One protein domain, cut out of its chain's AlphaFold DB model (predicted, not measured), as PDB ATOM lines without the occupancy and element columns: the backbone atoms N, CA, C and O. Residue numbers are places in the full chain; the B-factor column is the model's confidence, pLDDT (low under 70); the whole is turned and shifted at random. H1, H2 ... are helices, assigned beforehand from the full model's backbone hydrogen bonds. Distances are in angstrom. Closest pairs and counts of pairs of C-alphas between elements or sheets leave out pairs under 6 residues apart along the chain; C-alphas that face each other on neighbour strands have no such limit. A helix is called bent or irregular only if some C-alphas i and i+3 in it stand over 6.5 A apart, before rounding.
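This is residues 2 to 10 and 43 to 151 of the 247 residues of the protein "Hypothetical protein" of Sepia pharaonis (UniProt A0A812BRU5). Two long helical arms run side by side as a narrow, loose U: H2 and H3, one after the other, make one arm, and the single long helix H4 makes the other, with the turn of the U at residues 81 to 84. H5 sets off steeply from the far end of H4, and its residues 136 to 150 stick out with Leu 151, while the short H1 lies by itself beyond a cut. The printed part has 118 residues with five named helices, in the order H1 H2 H3 H4 H5, and no named strand; its class is all helix. The whole is extended, with a radius of gyration of the C-alphas of 21.1 A, and elongated, spanning 68 by 38 by 35 A.

Find C-alpha 2 at (31.360, 31.757, -3.125); from there H1 runs through residues 2 to 10. After the cut, look at C-alpha 43 at (21.058, 7.297, -24.504), where H2, residues 43 to 60, begins and covers 25.2 A from first to last C-alpha. H3, residues 62 to 80, covers 26.3 A. H4, residues 85 to 123, is the longest helix and covers 56.7 A, with a kink of 26 degrees near residue 117; it is neither bent nor irregular, but only just: C-alphas 115 and 118 are 6.5 A apart. H5, residues 129 to 150, covers 31.4 A and ends at C-alpha 150, at (52.457, 5.322, -7.396).

Begin at H1, which is apart from H2, H3, H4 and H5. H2 and H3 meet only through their link, the single residue Ile 61. H2 and H4 are near each other, with 10 pairs of C-alphas within 10 A and no pair within 8 A. H3 and H4 are close but not clearly touching: their closest C-alphas, those of Leu 79 and Ile 85, are 6.3 A apart. They run opposite ways at a shallow tilt of 5 degrees, with their centres 18.4 A apart. H4 and H5 are close but not clearly touching, and their closest C-alphas are those of Tyr 121 and Phe 131, 7.6 A apart. They run opposite ways at a steep tilt of 56 degrees. H5 is apart from H2 and from H3. In the backbones of H1, H2 and H3 every O i to N i+4 pair is within hydrogen-bond range; in H4 it is 32 of 35 and in H5 17 of 18.

Look at Ser 83 and Ser 127 for the two C-alphas farthest apart, at 68.4 A. Residues 11 to 42 are not printed, and C-alphas 10 and 43 are 28.5 A apart across the cut. The links H2 to H3, H3 to H4 and H4 to H5 are tight. The mean pLDDT of the printed part is 72.0; you will find values under 70 at residues 2 to 10, 43, 60 and 141 to 151, and H1 has a mean of 35.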
ATOM      1  N   LEU A   2      30.569  32.320  -2.004       29.89
ATOM      2  CA  LEU A   2      31.360  31.757  -3.125       29.89
ATOM      3  C   LEU A   2      32.505  30.818  -2.694       29.89
ATOM      4  O   LEU A   2      32.696  29.784  -3.317       29.89
ATOM      5  N   PHE A   3      33.225  31.130  -1.612       32.41
ATOM      6  CA  PHE A   3      34.344  30.303  -1.135       32.41
ATOM      7  C   PHE A   3      33.930  28.876  -0.723       32.41
ATOM      8  O   PHE A   3      34.660  27.926  -0.980       32.41
ATOM      9  N   HIS A   4      32.730  28.706  -0.151       32.44
ATOM     10  CA  HIS A   4      32.181  27.381   0.170       32.44
ATOM     11  C   HIS A   4      31.738  26.622  -1.085       32.44
ATOM     12  O   HIS A   4      31.900  25.411  -1.150       32.44
ATOM     13  N   ILE A   5      31.215  27.328  -2.093       37.91
ATOM     14  CA  ILE A   5      30.850  26.729  -3.384       37.91
ATOM     15  C   ILE A   5      32.119  26.246  -4.101       37.91
ATOM     16  O   ILE A   5      32.168  25.103  -4.541       37.91
ATOM     17  N   TRP A   6      33.173  27.070  -4.132       36.00
ATOM     18  CA  TRP A   6      34.476  26.700  -4.689       36.00
ATOM     19  C   TRP A   6      35.070  25.473  -3.989       36.00
ATOM     20  O   TRP A   6      35.409  24.503  -4.660       36.00
ATOM     21  N   TYR A   7      35.119  25.472  -2.650       33.75
ATOM     22  CA  TYR A   7      35.664  24.352  -1.873       33.75
ATOM     23  C   TYR A   7      34.894  23.041  -2.123       33.75
ATOM     24  O   TYR A   7      35.507  21.986  -2.299       33.75
ATOM     25  N   SER A   8      33.561  23.114  -2.232       35.88
ATOM     26  CA  SER A   8      32.708  21.968  -2.572       35.88
ATOM     27  C   SER A   8      32.920  21.460  -4.002       35.88
ATOM     28  O   SER A   8      32.958  20.248  -4.205       35.88
ATOM     29  N   LEU A   9      33.116  22.338  -4.997       35.50
ATOM     30  CA  LEU A   9      33.463  21.902  -6.357       35.50
ATOM     31  C   LEU A   9      34.875  21.296  -6.422       35.50
ATOM     32  O   LEU A   9      35.058  20.274  -7.081       35.50
ATOM     33  N   THR A  10      35.857  21.850  -5.702       37.91
ATOM     34  CA  THR A  10      37.217  21.277  -5.672       37.91
ATOM     35  C   THR A  10      37.299  19.939  -4.931       37.91
ATOM     36  O   THR A  10      38.144  19.106  -5.257       37.91
ATOM     37  N   LEU A  43      21.426   5.952 -24.965       69.38
ATOM     38  CA  LEU A  43      21.058   7.297 -24.504       69.38
ATOM     39  C   LEU A  43      21.636   7.631 -23.121       69.38
ATOM     40  O   LEU A  43      22.098   8.752 -22.910       69.38
ATOM     41  N   TYR A  44      21.661   6.666 -22.197       73.31
ATOM     42  CA  TYR A  44      22.278   6.848 -20.879       73.31
ATOM     43  C   TYR A  44      23.794   7.083 -20.978       73.31
ATOM     44  O   TYR A  44      24.320   8.000 -20.344       73.31
ATOM     45  N   TYR A  45      24.492   6.324 -21.830       70.62
ATOM     46  CA  TYR A  45      25.929   6.497 -22.060       70.62
ATOM     47  C   TYR A  45      26.251   7.841 -22.732       70.62
ATOM     48  O   TYR A  45      27.174   8.538 -22.310       70.62
ATOM     49  N   ILE A  46      25.450   8.254 -23.723       74.00
ATOM     50  CA  ILE A  46      25.547   9.582 -24.351       74.00
ATOM     51  C   ILE A  46      25.352  10.679 -23.295       74.00
ATOM     52  O   ILE A  46      26.173  11.589 -23.214       74.00
ATOM     53  N   SER A  47      24.329  10.568 -22.441       75.75
ATOM     54  CA  SER A  47      24.044  11.543 -21.380       75.75
ATOM     55  C   SER A  47      25.190  11.673 -20.368       75.75
ATOM     56  O   SER A  47      25.608  12.790 -20.064       75.75
ATOM     57  N   LEU A  48      25.759  10.553 -19.907       77.31
ATOM     58  CA  LEU A  48      26.943  10.540 -19.037       77.31
ATOM     59  C   LEU A  48      28.170  11.167 -19.711       77.31
ATOM     60  O   LEU A  48      28.895  11.936 -19.078       77.31
ATOM     61  N   CYS A  49      28.391  10.875 -20.994       75.31
ATOM     62  CA  CYS A  49      29.501  11.437 -21.759       75.31
ATOM     63  C   CYS A  49      29.338  12.959 -21.940       75.31
ATOM     64  O   CYS A  49      30.280  13.713 -21.691       75.31
ATOM     65  N   SER A  50      28.127  13.430 -22.259       74.81
ATOM     66  CA  SER A  50      27.794  14.859 -22.321       74.81
ATOM     67  C   SER A  50      27.929  15.560 -20.967       74.81
ATOM     68  O   SER A  50      28.429  16.681 -20.921       74.81
ATOM     69  N   LEU A  51      27.527  14.918 -19.863       79.31
ATOM     70  CA  LEU A  51      27.667  15.485 -18.521       79.31
ATOM     71  C   LEU A  51      29.141  15.584 -18.110       79.31
ATOM     72  O   LEU A  51      29.561  16.633 -17.631       79.31
ATOM     73  N   SER A  52      29.931  14.535 -18.364       79.38
ATOM     74  CA  SER A  52      31.384  14.524 -18.147       79.38
ATOM     75  C   SER A  52      32.075  15.631 -18.950       79.38
ATOM     76  O   SER A  52      32.823  16.435 -18.387       79.38
ATOM     77  N   PHE A  53      31.740  15.755 -20.240       73.00
ATOM     78  CA  PHE A  53      32.227  16.831 -21.103       73.00
ATOM     79  C   PHE A  53      31.841  18.211 -20.562       73.00
ATOM     80  O   PHE A  53      32.702  19.082 -20.466       73.00
ATOM     81  N   LEU A  54      30.587  18.403 -20.134       75.88
ATOM     82  CA  LEU A  54      30.120  19.660 -19.549       75.88
ATOM     83  C   LEU A  54      30.848  19.987 -18.235       75.88
ATOM     84  O   LEU A  54      31.231  21.136 -18.038       75.88
ATOM     85  N   THR A  55      31.106  19.010 -17.361       77.25
ATOM     86  CA  THR A  55      31.900  19.239 -16.141       77.25
ATOM     87  C   THR A  55      33.361  19.559 -16.444       77.25
ATOM     88  O   THR A  55      33.915  20.463 -15.823       77.25
ATOM     89  N   CYS A  56      33.977  18.897 -17.428       71.94
ATOM     90  CA  CYS A  56      35.326  19.233 -17.883       71.94
ATOM     91  C   CYS A  56      35.369  20.644 -18.478       71.94
ATOM     92  O   CYS A  56      36.220  21.431 -18.085       71.94
ATOM     93  N   PHE A  57      34.421  20.999 -19.347       70.62
ATOM     94  CA  PHE A  57      34.250  22.335 -19.929       70.62
ATOM     95  C   PHE A  57      34.081  23.408 -18.837       70.62
ATOM     96  O   PHE A  57      34.809  24.399 -18.822       70.62
ATOM     97  N   LEU A  58      33.197  23.174 -17.860       70.88
ATOM     98  CA  LEU A  58      32.953  24.074 -16.727       70.88
ATOM     99  C   LEU A  58      34.103  24.138 -15.707       70.88
ATOM    100  O   LEU A  58      34.121  25.072 -14.916       70.88
ATOM    101  N   LEU A  59      35.060  23.204 -15.714       72.88
ATOM    102  CA  LEU A  59      36.294  23.280 -14.914       72.88
ATOM    103  C   LEU A  59      37.455  23.920 -15.695       72.88
ATOM    104  O   LEU A  59      38.191  24.740 -15.145       72.88
ATOM    105  N   PHE A  60      37.593  23.600 -16.984       69.00
ATOM    106  CA  PHE A  60      38.675  24.083 -17.851       69.00
ATOM    107  C   PHE A  60      38.462  25.478 -18.431       69.00
ATOM    108  O   PHE A  60      39.424  26.056 -18.918       69.00
ATOM    109  N   ILE A  61      37.253  26.038 -18.397       70.19
ATOM    110  CA  ILE A  61      36.993  27.416 -18.838       70.19
ATOM    111  C   ILE A  61      37.232  28.465 -17.743       70.19
ATOM    112  O   ILE A  61      37.937  29.438 -18.029       70.19
ATOM    113  N   PRO A  62      36.726  28.331 -16.499       73.00
ATOM    114  CA  PRO A  62      36.925  29.373 -15.500       73.00
ATOM    115  C   PRO A  62      38.387  29.500 -15.077       73.00
ATOM    116  O   PRO A  62      38.808  30.610 -14.789       73.00
ATOM    117  N   PHE A  63      39.180  28.424 -15.059       71.88
ATOM    118  CA  PHE A  63      40.570  28.493 -14.602       71.88
ATOM    119  C   PHE A  63      41.485  29.370 -15.490       71.88
ATOM    120  O   PHE A  63      42.088  30.305 -14.959       71.88
ATOM    121  N   PRO A  64      41.578  29.173 -16.823       75.50
ATOM    122  CA  PRO A  64      42.348  30.055 -17.699       75.50
ATOM    123  C   PRO A  64      41.717  31.444 -17.835       75.50
ATOM    124  O   PRO A  64      42.463  32.415 -17.893       75.50
ATOM    125  N   LEU A  65      40.384  31.587 -17.814       76.44
ATOM    126  CA  LEU A  65      39.753  32.917 -17.787       76.44
ATOM    127  C   LEU A  65      40.092  33.686 -16.503       76.44
ATOM    128  O   LEU A  65      40.361  34.883 -16.561       76.44
ATOM    129  N   LEU A  66      40.124  33.012 -15.353       78.06
ATOM    130  CA  LEU A  66      40.513  33.593 -14.068       78.06
ATOM    131  C   LEU A  66      42.011  33.918 -14.033       78.06
ATOM    132  O   LEU A  66      42.379  34.970 -13.517       78.06
ATOM    133  N   LEU A  67      42.865  33.087 -14.639       80.75
ATOM    134  CA  LEU A  67      44.293  33.374 -14.791       80.75
ATOM    135  C   LEU A  67      44.540  34.582 -15.710       80.75
ATOM    136  O   LEU A  67      45.313  35.465 -15.350       80.75
ATOM    137  N   VAL A  68      43.853  34.665 -16.855       82.44
ATOM    138  CA  VAL A  68      43.904  35.825 -17.765       82.44
ATOM    139  C   VAL A  68      43.358  37.080 -17.083       82.44
ATOM    140  O   VAL A  68      43.954  38.145 -17.216       82.44
ATOM    141  N   SER A  69      42.281  36.965 -16.303       80.50
ATOM    142  CA  SER A  69      41.704  38.075 -15.533       80.50
ATOM    143  C   SER A  69      42.655  38.578 -14.439       80.50
ATOM    144  O   SER A  69      42.881  39.782 -14.325       80.50
ATOM    145  N   LEU A  70      43.297  37.674 -13.688       85.06
ATOM    146  CA  LEU A  70      44.325  38.025 -12.700       85.06
ATOM    147  C   LEU A  70      45.569  38.637 -13.351       85.06
ATOM    148  O   LEU A  70      46.104  39.613 -12.827       85.06
ATOM    149  N   LEU A  71      46.013  38.109 -14.494       85.06
ATOM    150  CA  LEU A  71      47.137  38.667 -15.246       85.06
ATOM    151  C   LEU A  71      46.799  40.072 -15.765       85.06
ATOM    152  O   LEU A  71      47.598  40.988 -15.597       85.06
ATOM    153  N   ALA A  72      45.604  40.272 -16.324       82.69
ATOM    154  CA  ALA A  72      45.124  41.581 -16.760       82.69
ATOM    155  C   ALA A  72      45.018  42.575 -15.592       82.69
ATOM    156  O   ALA A  72      45.426  43.724 -15.739       82.69
ATOM    157  N   LEU A  73      44.545  42.137 -14.418       85.44
ATOM    158  CA  LEU A  73      44.495  42.962 -13.208       85.44
ATOM    159  C   LEU A  73      45.901  43.333 -12.711       85.44
ATOM    160  O   LEU A  73      46.143  44.494 -12.395       85.44
ATOM    161  N   TYR A  74      46.838  42.381 -12.680       85.25
ATOM    162  CA  TYR A  74      48.238  42.625 -12.317       85.25
ATOM    163  C   TYR A  74      48.914  43.618 -13.276       85.25
ATOM    164  O   TYR A  74      49.618  44.533 -12.844       85.25
ATOM    165  N   LEU A  75      48.662  43.472 -14.578       81.75
ATOM    166  CA  LEU A  75      49.162  44.379 -15.609       81.75
ATOM    167  C   LEU A  75      48.533  45.773 -15.486       81.75
ATOM    168  O   LEU A  75      49.261  46.756 -15.562       81.75
ATOM    169  N   LEU A  76      47.225  45.876 -15.224       81.38
ATOM    170  CA  LEU A  76      46.540  47.146 -14.951       81.38
ATOM    171  C   LEU A  76      47.122  47.844 -13.711       81.38
ATOM    172  O   LEU A  76      47.354  49.051 -13.734       81.38
ATOM    173  N   LEU A  77      47.406  47.082 -12.649       81.69
ATOM    174  CA  LEU A  77      48.042  47.599 -11.439       81.69
ATOM    175  C   LEU A  77      49.468  48.090 -11.731       81.69
ATOM    176  O   LEU A  77      49.836  49.175 -11.302       81.69
ATOM    177  N   SER A  78      50.240  47.336 -12.519       81.25
ATOM    178  CA  SER A  78      51.583  47.731 -12.977       81.25
ATOM    179  C   SER A  78      51.548  49.010 -13.827       81.25
ATOM    180  O   SER A  78      52.427  49.861 -13.709       81.25
ATOM    181  N   LEU A  79      50.502  49.170 -14.642       77.62
ATOM    182  CA  LEU A  79      50.224  50.363 -15.447       77.62
ATOM    183  C   LEU A  79      49.961  51.603 -14.589       77.62
ATOM    184  O   LEU A  79      50.421  52.685 -14.934       77.62
ATOM    185  N   LEU A  80      49.268  51.441 -13.458       80.94
ATOM    186  CA  LEU A  80      48.967  52.526 -12.520       80.94
ATOM    187  C   LEU A  80      50.234  53.155 -11.903       80.94
ATOM    188  O   LEU A  80      50.193  54.301 -11.464       80.94
ATOM    189  N   PHE A  81      51.345  52.411 -11.868       82.38
ATOM    190  CA  PHE A  81      52.625  52.840 -11.293       82.38
ATOM    191  C   PHE A  81      53.700  53.197 -12.335       82.38
ATOM    192  O   PHE A  81      54.816  53.536 -11.944       82.38
ATOM    193  N   SER A  82      53.400  53.138 -13.639       80.88
ATOM    194  CA  SER A  82      54.375  53.392 -14.712       80.88
ATOM    195  C   SER A  82      54.052  54.663 -15.502       80.88
ATOM    196  O   SER A  82      52.913  54.874 -15.914       80.88
ATOM    197  N   SER A  83      55.068  55.490 -15.767       77.62
ATOM    198  CA  SER A  83      54.958  56.691 -16.612       77.62
ATOM    199  C   SER A  83      54.711  56.376 -18.090       77.62
ATOM    200  O   SER A  83      54.093  57.168 -18.799       77.62
ATOM    201  N   ASP A  84      55.166  55.214 -18.561       79.81
ATOM    202  CA  ASP A  84      55.261  54.877 -19.986       79.81
ATOM    203  C   ASP A  84      54.126  53.946 -20.438       79.81
ATOM    204  O   ASP A  84      54.311  52.820 -20.910       79.81
ATOM    205  N   ILE A  85      52.908  54.467 -20.282       73.94
ATOM    206  CA  ILE A  85      51.614  53.800 -20.509       73.94
ATOM    207  C   ILE A  85      51.485  53.199 -21.926       73.94
ATOM    208  O   ILE A  85      50.936  52.108 -22.108       73.94
ATOM    209  N   SER A  86      51.994  53.904 -22.940       76.38
ATOM    210  CA  SER A  86      51.696  53.652 -24.358       76.38
ATOM    211  C   SER A  86      52.292  52.353 -24.906       76.38
ATOM    212  O   SER A  86      51.601  51.594 -25.586       76.38
ATOM    213  N   LEU A  87      53.571  52.079 -24.621       73.69
ATOM    214  CA  LEU A  87      54.264  50.906 -25.169       73.69
ATOM    215  C   LEU A  87      53.743  49.610 -24.528       73.69
ATOM    216  O   LEU A  87      53.561  48.593 -25.194       73.69
ATOM    217  N   PHE A  88      53.461  49.674 -23.225       75.44
ATOM    218  CA  PHE A  88      52.998  48.547 -22.423       75.44
ATOM    219  C   PHE A  88      51.602  48.069 -22.857       75.44
ATOM    220  O   PHE A  88      51.396  46.866 -23.025       75.44
ATOM    221  N   LEU A  89      50.674  48.992 -23.148       73.19
ATOM    222  CA  LEU A  89      49.348  48.662 -23.692       73.19
ATOM    223  C   LEU A  89      49.419  47.884 -25.016       73.19
ATOM    224  O   LEU A  89      48.685  46.908 -25.189       73.19
ATOM    225  N   ILE A  90      50.315  48.271 -25.931       77.31
ATOM    226  CA  ILE A  90      50.483  47.604 -27.233       77.31
ATOM    227  C   ILE A  90      50.980  46.164 -27.041       77.31
ATOM    228  O   ILE A  90      50.415  45.231 -27.620       77.31
ATOM    229  N   THR A  91      51.989  45.959 -26.187       75.44
ATOM    230  CA  THR A  91      52.521  44.619 -25.893       75.44
ATOM    231  C   THR A  91      51.466  43.720 -25.242       75.44
ATOM    232  O   THR A  91      51.333  42.559 -25.631       75.44
ATOM    233  N   ILE A  92      50.662  44.248 -24.310       72.94
ATOM    234  CA  ILE A  92      49.574  43.494 -23.664       72.94
ATOM    235  C   ILE A  92      48.496  43.097 -24.671       72.94
ATOM    236  O   ILE A  92      48.067  41.943 -24.678       72.94
ATOM    237  N   PHE A  93      48.057  44.024 -25.524       75.62
ATOM    238  CA  PHE A  93      47.008  43.745 -26.505       75.62
ATOM    239  C   PHE A  93      47.451  42.665 -27.508       75.62
ATOM    240  O   PHE A  93      46.690  41.745 -27.814       75.62
ATOM    241  N   SER A  94      48.712  42.726 -27.950       76.69
ATOM    242  CA  SER A  94      49.331  41.721 -28.826       76.69
ATOM    243  C   SER A  94      49.480  40.345 -28.153       76.69
ATOM    244  O   SER A  94      49.158  39.310 -28.743       76.69
ATOM    245  N   PHE A  95      49.905  40.315 -26.885       75.31
ATOM    246  CA  PHE A  95      50.035  39.069 -26.125       75.31
ATOM    247  C   PHE A  95      48.670  38.419 -25.850       75.31
ATOM    248  O   PHE A  95      48.498  37.219 -26.060       75.31
ATOM    249  N   SER A  96      47.682  39.221 -25.441       79.19
ATOM    250  CA  SER A  96      46.315  38.769 -25.157       79.19
ATOM    251  C   SER A  96      45.652  38.148 -26.389       79.19
ATOM    252  O   SER A  96      45.123  37.039 -26.306       79.19
ATOM    253  N   SER A  97      45.740  38.801 -27.557       77.12
ATOM    254  CA  SER A  97      45.154  38.283 -28.802       77.12
ATOM    255  C   SER A  97      45.785  36.956 -29.240       77.12
ATOM    256  O   SER A  97      45.066  36.020 -29.598       77.12
ATOM    257  N   SER A  98      47.110  36.832 -29.124       81.12
ATOM    258  CA  SER A  98      47.848  35.604 -29.452       81.12
ATOM    259  C   SER A  98      47.509  34.455 -28.494       81.12
ATOM    260  O   SER A  98      47.295  33.320 -28.927       81.12
ATOM    261  N   PHE A  99      47.402  34.744 -27.194       77.44
ATOM    262  CA  PHE A  99      47.030  33.757 -26.179       77.44
ATOM    263  C   PHE A  99      45.581  33.274 -26.350       77.44
ATOM    264  O   PHE A  99      45.325  32.071 -26.313       77.44
ATOM    265  N   LEU A 100      44.640  34.190 -26.609       78.12
ATOM    266  CA  LEU A 100      43.241  33.866 -26.908       78.12
ATOM    267  C   LEU A 100      43.108  33.005 -28.172       78.12
ATOM    268  O   LEU A 100      42.329  32.050 -28.174       78.12
ATOM    269  N   ALA A 101      43.887  33.290 -29.221       82.38
ATOM    270  CA  ALA A 101      43.905  32.485 -30.441       82.38
ATOM    271  C   ALA A 101      44.406  31.051 -30.183       82.38
ATOM    272  O   ALA A 101      43.751  30.092 -30.594       82.38
ATOM    273  N   LEU A 102      45.515  30.891 -29.449       82.94
ATOM    274  CA  LEU A 102      46.042  29.574 -29.073       82.94
ATOM    275  C   LEU A 102      45.078  28.798 -28.169       82.94
ATOM    276  O   LEU A 102      44.870  27.606 -28.387       82.94
ATOM    277  N   PHE A 103      44.455  29.463 -27.192       78.81
ATOM    278  CA  PHE A 103      43.460  28.841 -26.317       78.81
ATOM    279  C   PHE A 103      42.222  28.380 -27.099       78.81
ATOM    280  O   PHE A 103      41.760  27.257 -26.908       78.81
ATOM    281  N   SER A 104      41.727  29.206 -28.025       81.12
ATOM    282  CA  SER A 104      40.606  28.865 -28.910       81.12
ATOM    283  C   SER A 104      40.927  27.671 -29.821       81.12
ATOM    284  O   SER A 104      40.115  26.756 -29.954       81.12
ATOM    285  N   LEU A 105      42.139  27.618 -30.387       85.56
ATOM    286  CA  LEU A 105      42.583  26.510 -31.239       85.56
ATOM    287  C   LEU A 105      42.754  25.212 -30.435       85.56
ATOM    288  O   LEU A 105      42.263  24.165 -30.856       85.56
ATOM    289  N   LEU A 106      43.372  25.279 -29.249       82.81
ATOM    290  CA  LEU A 106      43.475  24.148 -28.320       82.81
ATOM    291  C   LEU A 106      42.086  23.634 -27.916       82.81
ATOM    292  O   LEU A 106      41.848  22.427 -27.913       82.81
ATOM    293  N   PHE A 107      41.156  24.542 -27.617       79.81
ATOM    294  CA  PHE A 107      39.778  24.209 -27.277       79.81
ATOM    295  C   PHE A 107      39.045  23.524 -28.443       79.81
ATOM    296  O   PHE A 107      38.404  22.489 -28.239       79.81
ATOM    297  N   LEU A 108      39.183  24.042 -29.668       81.88
ATOM    298  CA  LEU A 108      38.630  23.428 -30.879       81.88
ATOM    299  C   LEU A 108      39.221  22.029 -31.116       81.88
ATOM    300  O   LEU A 108      38.481  21.100 -31.437       81.88
ATOM    301  N   PHE A 109      40.531  21.861 -30.912       82.25
ATOM    302  CA  PHE A 109      41.212  20.571 -31.026       82.25
ATOM    303  C   PHE A 109      40.709  19.564 -29.983       82.25
ATOM    304  O   PHE A 109      40.404  18.429 -30.344       82.25
ATOM    305  N   LEU A 110      40.546  19.973 -28.719       80.12
ATOM    306  CA  LEU A 110      39.942  19.123 -27.685       80.12
ATOM    307  C   LEU A 110      38.502  18.743 -28.049       80.12
ATOM    308  O   LEU A 110      38.144  17.573 -27.938       80.12
ATOM    309  N   CYS A 111      37.687  19.692 -28.517       79.19
ATOM    310  CA  CYS A 111      36.327  19.396 -28.966       79.19
ATOM    311  C   CYS A 111      36.331  18.378 -30.106       79.19
ATOM    312  O   CYS A 111      35.649  17.364 -30.010       79.19
ATOM    313  N   PHE A 112      37.136  18.597 -31.147       79.00
ATOM    314  CA  PHE A 112      37.261  17.652 -32.252       79.00
ATOM    315  C   PHE A 112      37.706  16.270 -31.757       79.00
ATOM    316  O   PHE A 112      37.070  15.275 -32.082       79.00
ATOM    317  N   TYR A 113      38.719  16.193 -30.895       80.62
ATOM    318  CA  TYR A 113      39.195  14.937 -30.314       80.62
ATOM    319  C   TYR A 113      38.087  14.189 -29.547       80.62
ATOM    320  O   TYR A 113      37.827  13.019 -29.831       80.62
ATOM    321  N   PHE A 114      37.382  14.863 -28.632       76.19
ATOM    322  CA  PHE A 114      36.322  14.250 -27.822       76.19
ATOM    323  C   PHE A 114      35.052  13.902 -28.613       76.19
ATOM    324  O   PHE A 114      34.432  12.883 -28.316       76.19
ATOM    325  N   PHE A 115      34.667  14.695 -29.617       76.12
ATOM    326  CA  PHE A 115      33.511  14.386 -30.469       76.12
ATOM    327  C   PHE A 115      33.835  13.335 -31.537       76.12
ATOM    328  O   PHE A 115      32.992  12.489 -31.826       76.12
ATOM    329  N   SER A 116      35.039  13.335 -32.115       78.00
ATOM    330  CA  SER A 116      35.414  12.386 -33.170       78.00
ATOM    331  C   SER A 116      35.798  11.009 -32.636       78.00
ATOM    332  O   SER A 116      35.491  10.025 -33.302       78.00
ATOM    333  N   LEU A 117      36.403  10.895 -31.446       77.12
ATOM    334  CA  LEU A 117      36.747   9.600 -30.837       77.12
ATOM    335  C   LEU A 117      35.591   8.578 -30.797       77.12
ATOM    336  O   LEU A 117      35.788   7.472 -31.302       77.12
ATOM    337  N   PRO A 118      34.395   8.888 -30.250       75.75
ATOM    338  CA  PRO A 118      33.292   7.929 -30.218       75.75
ATOM    339  C   PRO A 118      32.777   7.590 -31.622       75.75
ATOM    340  O   PRO A 118      32.438   6.438 -31.873       75.75
ATOM    341  N   TYR A 119      32.779   8.542 -32.562       74.19
ATOM    342  CA  TYR A 119      32.432   8.263 -33.960       74.19
ATOM    343  C   TYR A 119      33.438   7.313 -34.621       74.19
ATOM    344  O   TYR A 119      33.031   6.331 -35.236       74.19
ATOM    345  N   ILE A 120      34.741   7.546 -34.448       77.25
ATOM    346  CA  ILE A 120      35.794   6.649 -34.943       77.25
ATOM    347  C   ILE A 120      35.614   5.250 -34.339       77.25
ATOM    348  O   ILE A 120      35.664   4.268 -35.070       77.25
ATOM    349  N   TYR A 121      35.336   5.154 -33.036       70.88
ATOM    350  CA  TYR A 121      35.155   3.880 -32.333       70.88
ATOM    351  C   TYR A 121      33.903   3.101 -32.774       70.88
ATOM    352  O   TYR A 121      33.932   1.876 -32.809       70.88
ATOM    353  N   ILE A 122      32.812   3.788 -33.136       77.88
ATOM    354  CA  ILE A 122      31.578   3.157 -33.643       77.88
ATOM    355  C   ILE A 122      31.749   2.650 -35.085       77.88
ATOM    356  O   ILE A 122      31.177   1.621 -35.440       77.88
ATOM    357  N   PHE A 123      32.516   3.358 -35.918       77.44
ATOM    358  CA  PHE A 123      32.696   3.015 -37.335       77.44
ATOM    359  C   PHE A 123      33.912   2.116 -37.626       77.44
ATOM    360  O   PHE A 123      33.989   1.555 -38.723       77.44
ATOM    361  N   LEU A 124      34.846   1.935 -36.686       81.06
ATOM    362  CA  LEU A 124      35.937   0.967 -36.837       81.06
ATOM    363  C   LEU A 124      35.448  -0.459 -36.535       81.06
ATOM    364  O   LEU A 124      35.001  -0.722 -35.418       81.06
ATOM    365  N   PRO A 125      35.582  -1.421 -37.468       81.00
ATOM    366  CA  PRO A 125      35.316  -2.813 -37.144       81.00
ATOM    367  C   PRO A 125      36.342  -3.308 -36.105       81.00
ATOM    368  O   PRO A 125      37.531  -2.983 -36.219       81.00
ATOM    369  N   PRO A 126      35.930  -4.133 -35.123       77.38
ATOM    370  CA  PRO A 126      36.807  -4.597 -34.041       77.38
ATOM    371  C   PRO A 126      37.951  -5.500 -34.530       77.38
ATOM    372  O   PRO A 126      38.934  -5.685 -33.827       77.38
ATOM    373  N   SER A 127      37.855  -6.035 -35.751       84.50
ATOM    374  CA  SER A 127      38.927  -6.772 -36.431       84.50
ATOM    375  C   SER A 127      39.987  -5.878 -37.093       84.50
ATOM    376  O   SER A 127      40.919  -6.395 -37.709       84.50
ATOM    377  N   SER A 128      39.859  -4.548 -37.023       87.00
ATOM    378  CA  SER A 128      40.846  -3.637 -37.606       87.00
ATOM    379  C   SER A 128      42.096  -3.515 -36.719       87.00
ATOM    380  O   SER A 128      41.977  -3.322 -35.511       87.00
ATOM    381  N   PRO A 129      43.317  -3.524 -37.291       80.81
ATOM    382  CA  PRO A 129      44.548  -3.348 -36.509       80.81
ATOM    383  C   PRO A 129      44.649  -1.952 -35.870       80.81
ATOM    384  O   PRO A 129      45.379  -1.756 -34.903       80.81
ATOM    385  N   LEU A 130      43.891  -0.977 -36.389       80.44
ATOM    386  CA  LEU A 130      43.767   0.355 -35.805       80.44
ATOM    387  C   LEU A 130      42.968   0.345 -34.494       80.44
ATOM    388  O   LEU A 130      43.282   1.137 -33.612       80.44
ATOM    389  N   PHE A 131      41.982  -0.546 -34.340       79.12
ATOM    390  CA  PHE A 131      41.212  -0.678 -33.100       79.12
ATOM    391  C   PHE A 131      42.111  -1.129 -31.942       79.12
ATOM    392  O   PHE A 131      42.172  -0.451 -30.919       79.12
ATOM    393  N   GLU A 132      42.886  -2.200 -32.146       80.25
ATOM    394  CA  GLU A 132      43.898  -2.680 -31.189       80.25
ATOM    395  C   GLU A 132      44.933  -1.599 -30.852       80.25
ATOM    396  O   GLU A 132      45.249  -1.380 -29.684       80.25
ATOM    397  N   LEU A 133      45.424  -0.858 -31.851       84.44
ATOM    398  CA  LEU A 133      46.396   0.214 -31.625       84.44
ATOM    399  C   LEU A 133      45.805   1.368 -30.792       84.44
ATOM    400  O   LEU A 133      46.450   1.836 -29.854       84.44
ATOM    401  N   ILE A 134      44.576   1.804 -31.085       81.25
ATOM    402  CA  ILE A 134      43.871   2.843 -30.314       81.25
ATOM    403  C   ILE A 134      43.603   2.361 -28.881       81.25
ATOM    404  O   ILE A 134      43.842   3.112 -27.931       81.25
ATOM    405  N   LEU A 135      43.165   1.110 -28.710       81.00
ATOM    406  CA  LEU A 135      42.932   0.498 -27.402       81.00
ATOM    407  C   LEU A 135      44.235   0.418 -26.590       81.00
ATOM    408  O   LEU A 135      44.257   0.810 -25.423       81.00
ATOM    409  N   TYR A 136      45.335  -0.007 -27.216       81.12
ATOM    410  CA  TYR A 136      46.657  -0.065 -26.596       81.12
ATOM    411  C   TYR A 136      47.146   1.323 -26.169       81.12
ATOM    412  O   TYR A 136      47.598   1.482 -25.036       81.12
ATOM    413  N   PHE A 137      47.002   2.352 -27.014       79.50
ATOM    414  CA  PHE A 137      47.332   3.732 -26.639       79.50
ATOM    415  C   PHE A 137      46.470   4.243 -25.476       79.50
ATOM    416  O   PHE A 137      47.001   4.878 -24.564       79.50
ATOM    417  N   TYR A 138      45.170   3.939 -25.459       76.69
ATOM    418  CA  TYR A 138      44.267   4.322 -24.371       76.69
ATOM    419  C   TYR A 138      44.633   3.633 -23.044       76.69
ATOM    420  O   TYR A 138      44.749   4.292 -22.005       76.69
ATOM    421  N   ILE A 139      44.890   2.322 -23.071       76.25
ATOM    422  CA  ILE A 139      45.334   1.546 -21.902       76.25
ATOM    423  C   ILE A 139      46.706   2.041 -21.423       76.25
ATOM    424  O   ILE A 139      46.897   2.278 -20.232       76.25
ATOM    425  N   PHE A 140      47.654   2.273 -22.332       75.50
ATOM    426  CA  PHE A 140      48.980   2.781 -21.986       75.50
ATOM    427  C   PHE A 140      48.916   4.183 -21.359       75.50
ATOM    428  O   PHE A 140      49.573   4.428 -20.348       75.50
ATOM    429  N   HIS A 141      48.095   5.090 -21.898       67.75
ATOM    430  CA  HIS A 141      47.943   6.454 -21.380       67.75
ATOM    431  C   HIS A 141      47.197   6.502 -20.034       67.75
ATOM    432  O   HIS A 141      47.527   7.310 -19.162       67.75
ATOM    433  N   THR A 142      46.197   5.644 -19.825       64.19
ATOM    434  CA  THR A 142      45.514   5.539 -18.523       64.19
ATOM    435  C   THR A 142      46.417   4.891 -17.468       64.19
ATOM    436  O   THR A 142      46.462   5.347 -16.323       64.19
ATOM    437  N   HIS A 143      47.213   3.888 -17.850       57.41
ATOM    438  CA  HIS A 143      48.134   3.204 -16.946       57.41
ATOM    439  C   HIS A 143      49.389   4.034 -16.612       57.41
ATOM    440  O   HIS A 143      49.852   4.001 -15.469       57.41
ATOM    441  N   SER A 144      49.916   4.834 -17.546       55.44
ATOM    442  CA  SER A 144      51.058   5.728 -17.289       55.44
ATOM    443  C   SER A 144      50.721   6.807 -16.253       55.44
ATOM    444  O   SER A 144      51.517   7.050 -15.344       55.44
ATOM    445  N   HIS A 145      49.504   7.363 -16.302       47.56
ATOM    446  CA  HIS A 145      48.970   8.266 -15.274       47.56
ATOM    447  C   HIS A 145      48.752   7.593 -13.908       47.56
ATOM    448  O   HIS A 145      48.784   8.268 -12.879       47.56
ATOM    449  N   SER A 146      48.532   6.276 -13.876       43.25
ATOM    450  CA  SER A 146      48.426   5.510 -12.629       43.25
ATOM    451  C   SER A 146      49.805   5.239 -12.008       43.25
ATOM    452  O   SER A 146      49.989   5.391 -10.800       43.25
ATOM    453  N   MET A 147      50.803   4.907 -12.835       43.22
ATOM    454  CA  MET A 147      52.165   4.593 -12.380       43.22
ATOM    455  C   MET A 147      52.965   5.822 -11.933       43.22
ATOM    456  O   MET A 147      53.709   5.733 -10.955       43.22
ATOM    457  N   SER A 148      52.784   6.982 -12.574       42.28
ATOM    458  CA  SER A 148      53.437   8.230 -12.144       42.28
ATOM    459  C   SER A 148      53.009   8.664 -10.735       42.28
ATOM    460  O   SER A 148      53.830   9.176  -9.976       42.28
ATOM    461  N   HIS A 149      51.763   8.384 -10.342       38.25
ATOM    462  CA  HIS A 149      51.267   8.646  -8.988       38.25
ATOM    463  C   HIS A 149      51.733   7.623  -7.937       38.25
ATOM    464  O   HIS A 149      51.790   7.963  -6.757       38.25
ATOM    465  N   PHE A 150      52.069   6.389  -8.332       34.94
ATOM    466  CA  PHE A 150      52.457   5.322  -7.396       34.94
ATOM    467  C   PHE A 150      53.948   5.364  -7.013       34.94
ATOM    468  O   PHE A 150      54.330   4.966  -5.912       34.94
ATOM    469  N   LEU A 151      54.797   5.907  -7.892       34.41
ATOM    470  CA  LEU A 151      56.240   6.050  -7.652       34.41
ATOM    471  C   LEU A 151      56.603   7.098  -6.584       34.41
ATOM    472  O   LEU A 151      57.749   7.140  -6.147       34.41
TER     473      LEU A 151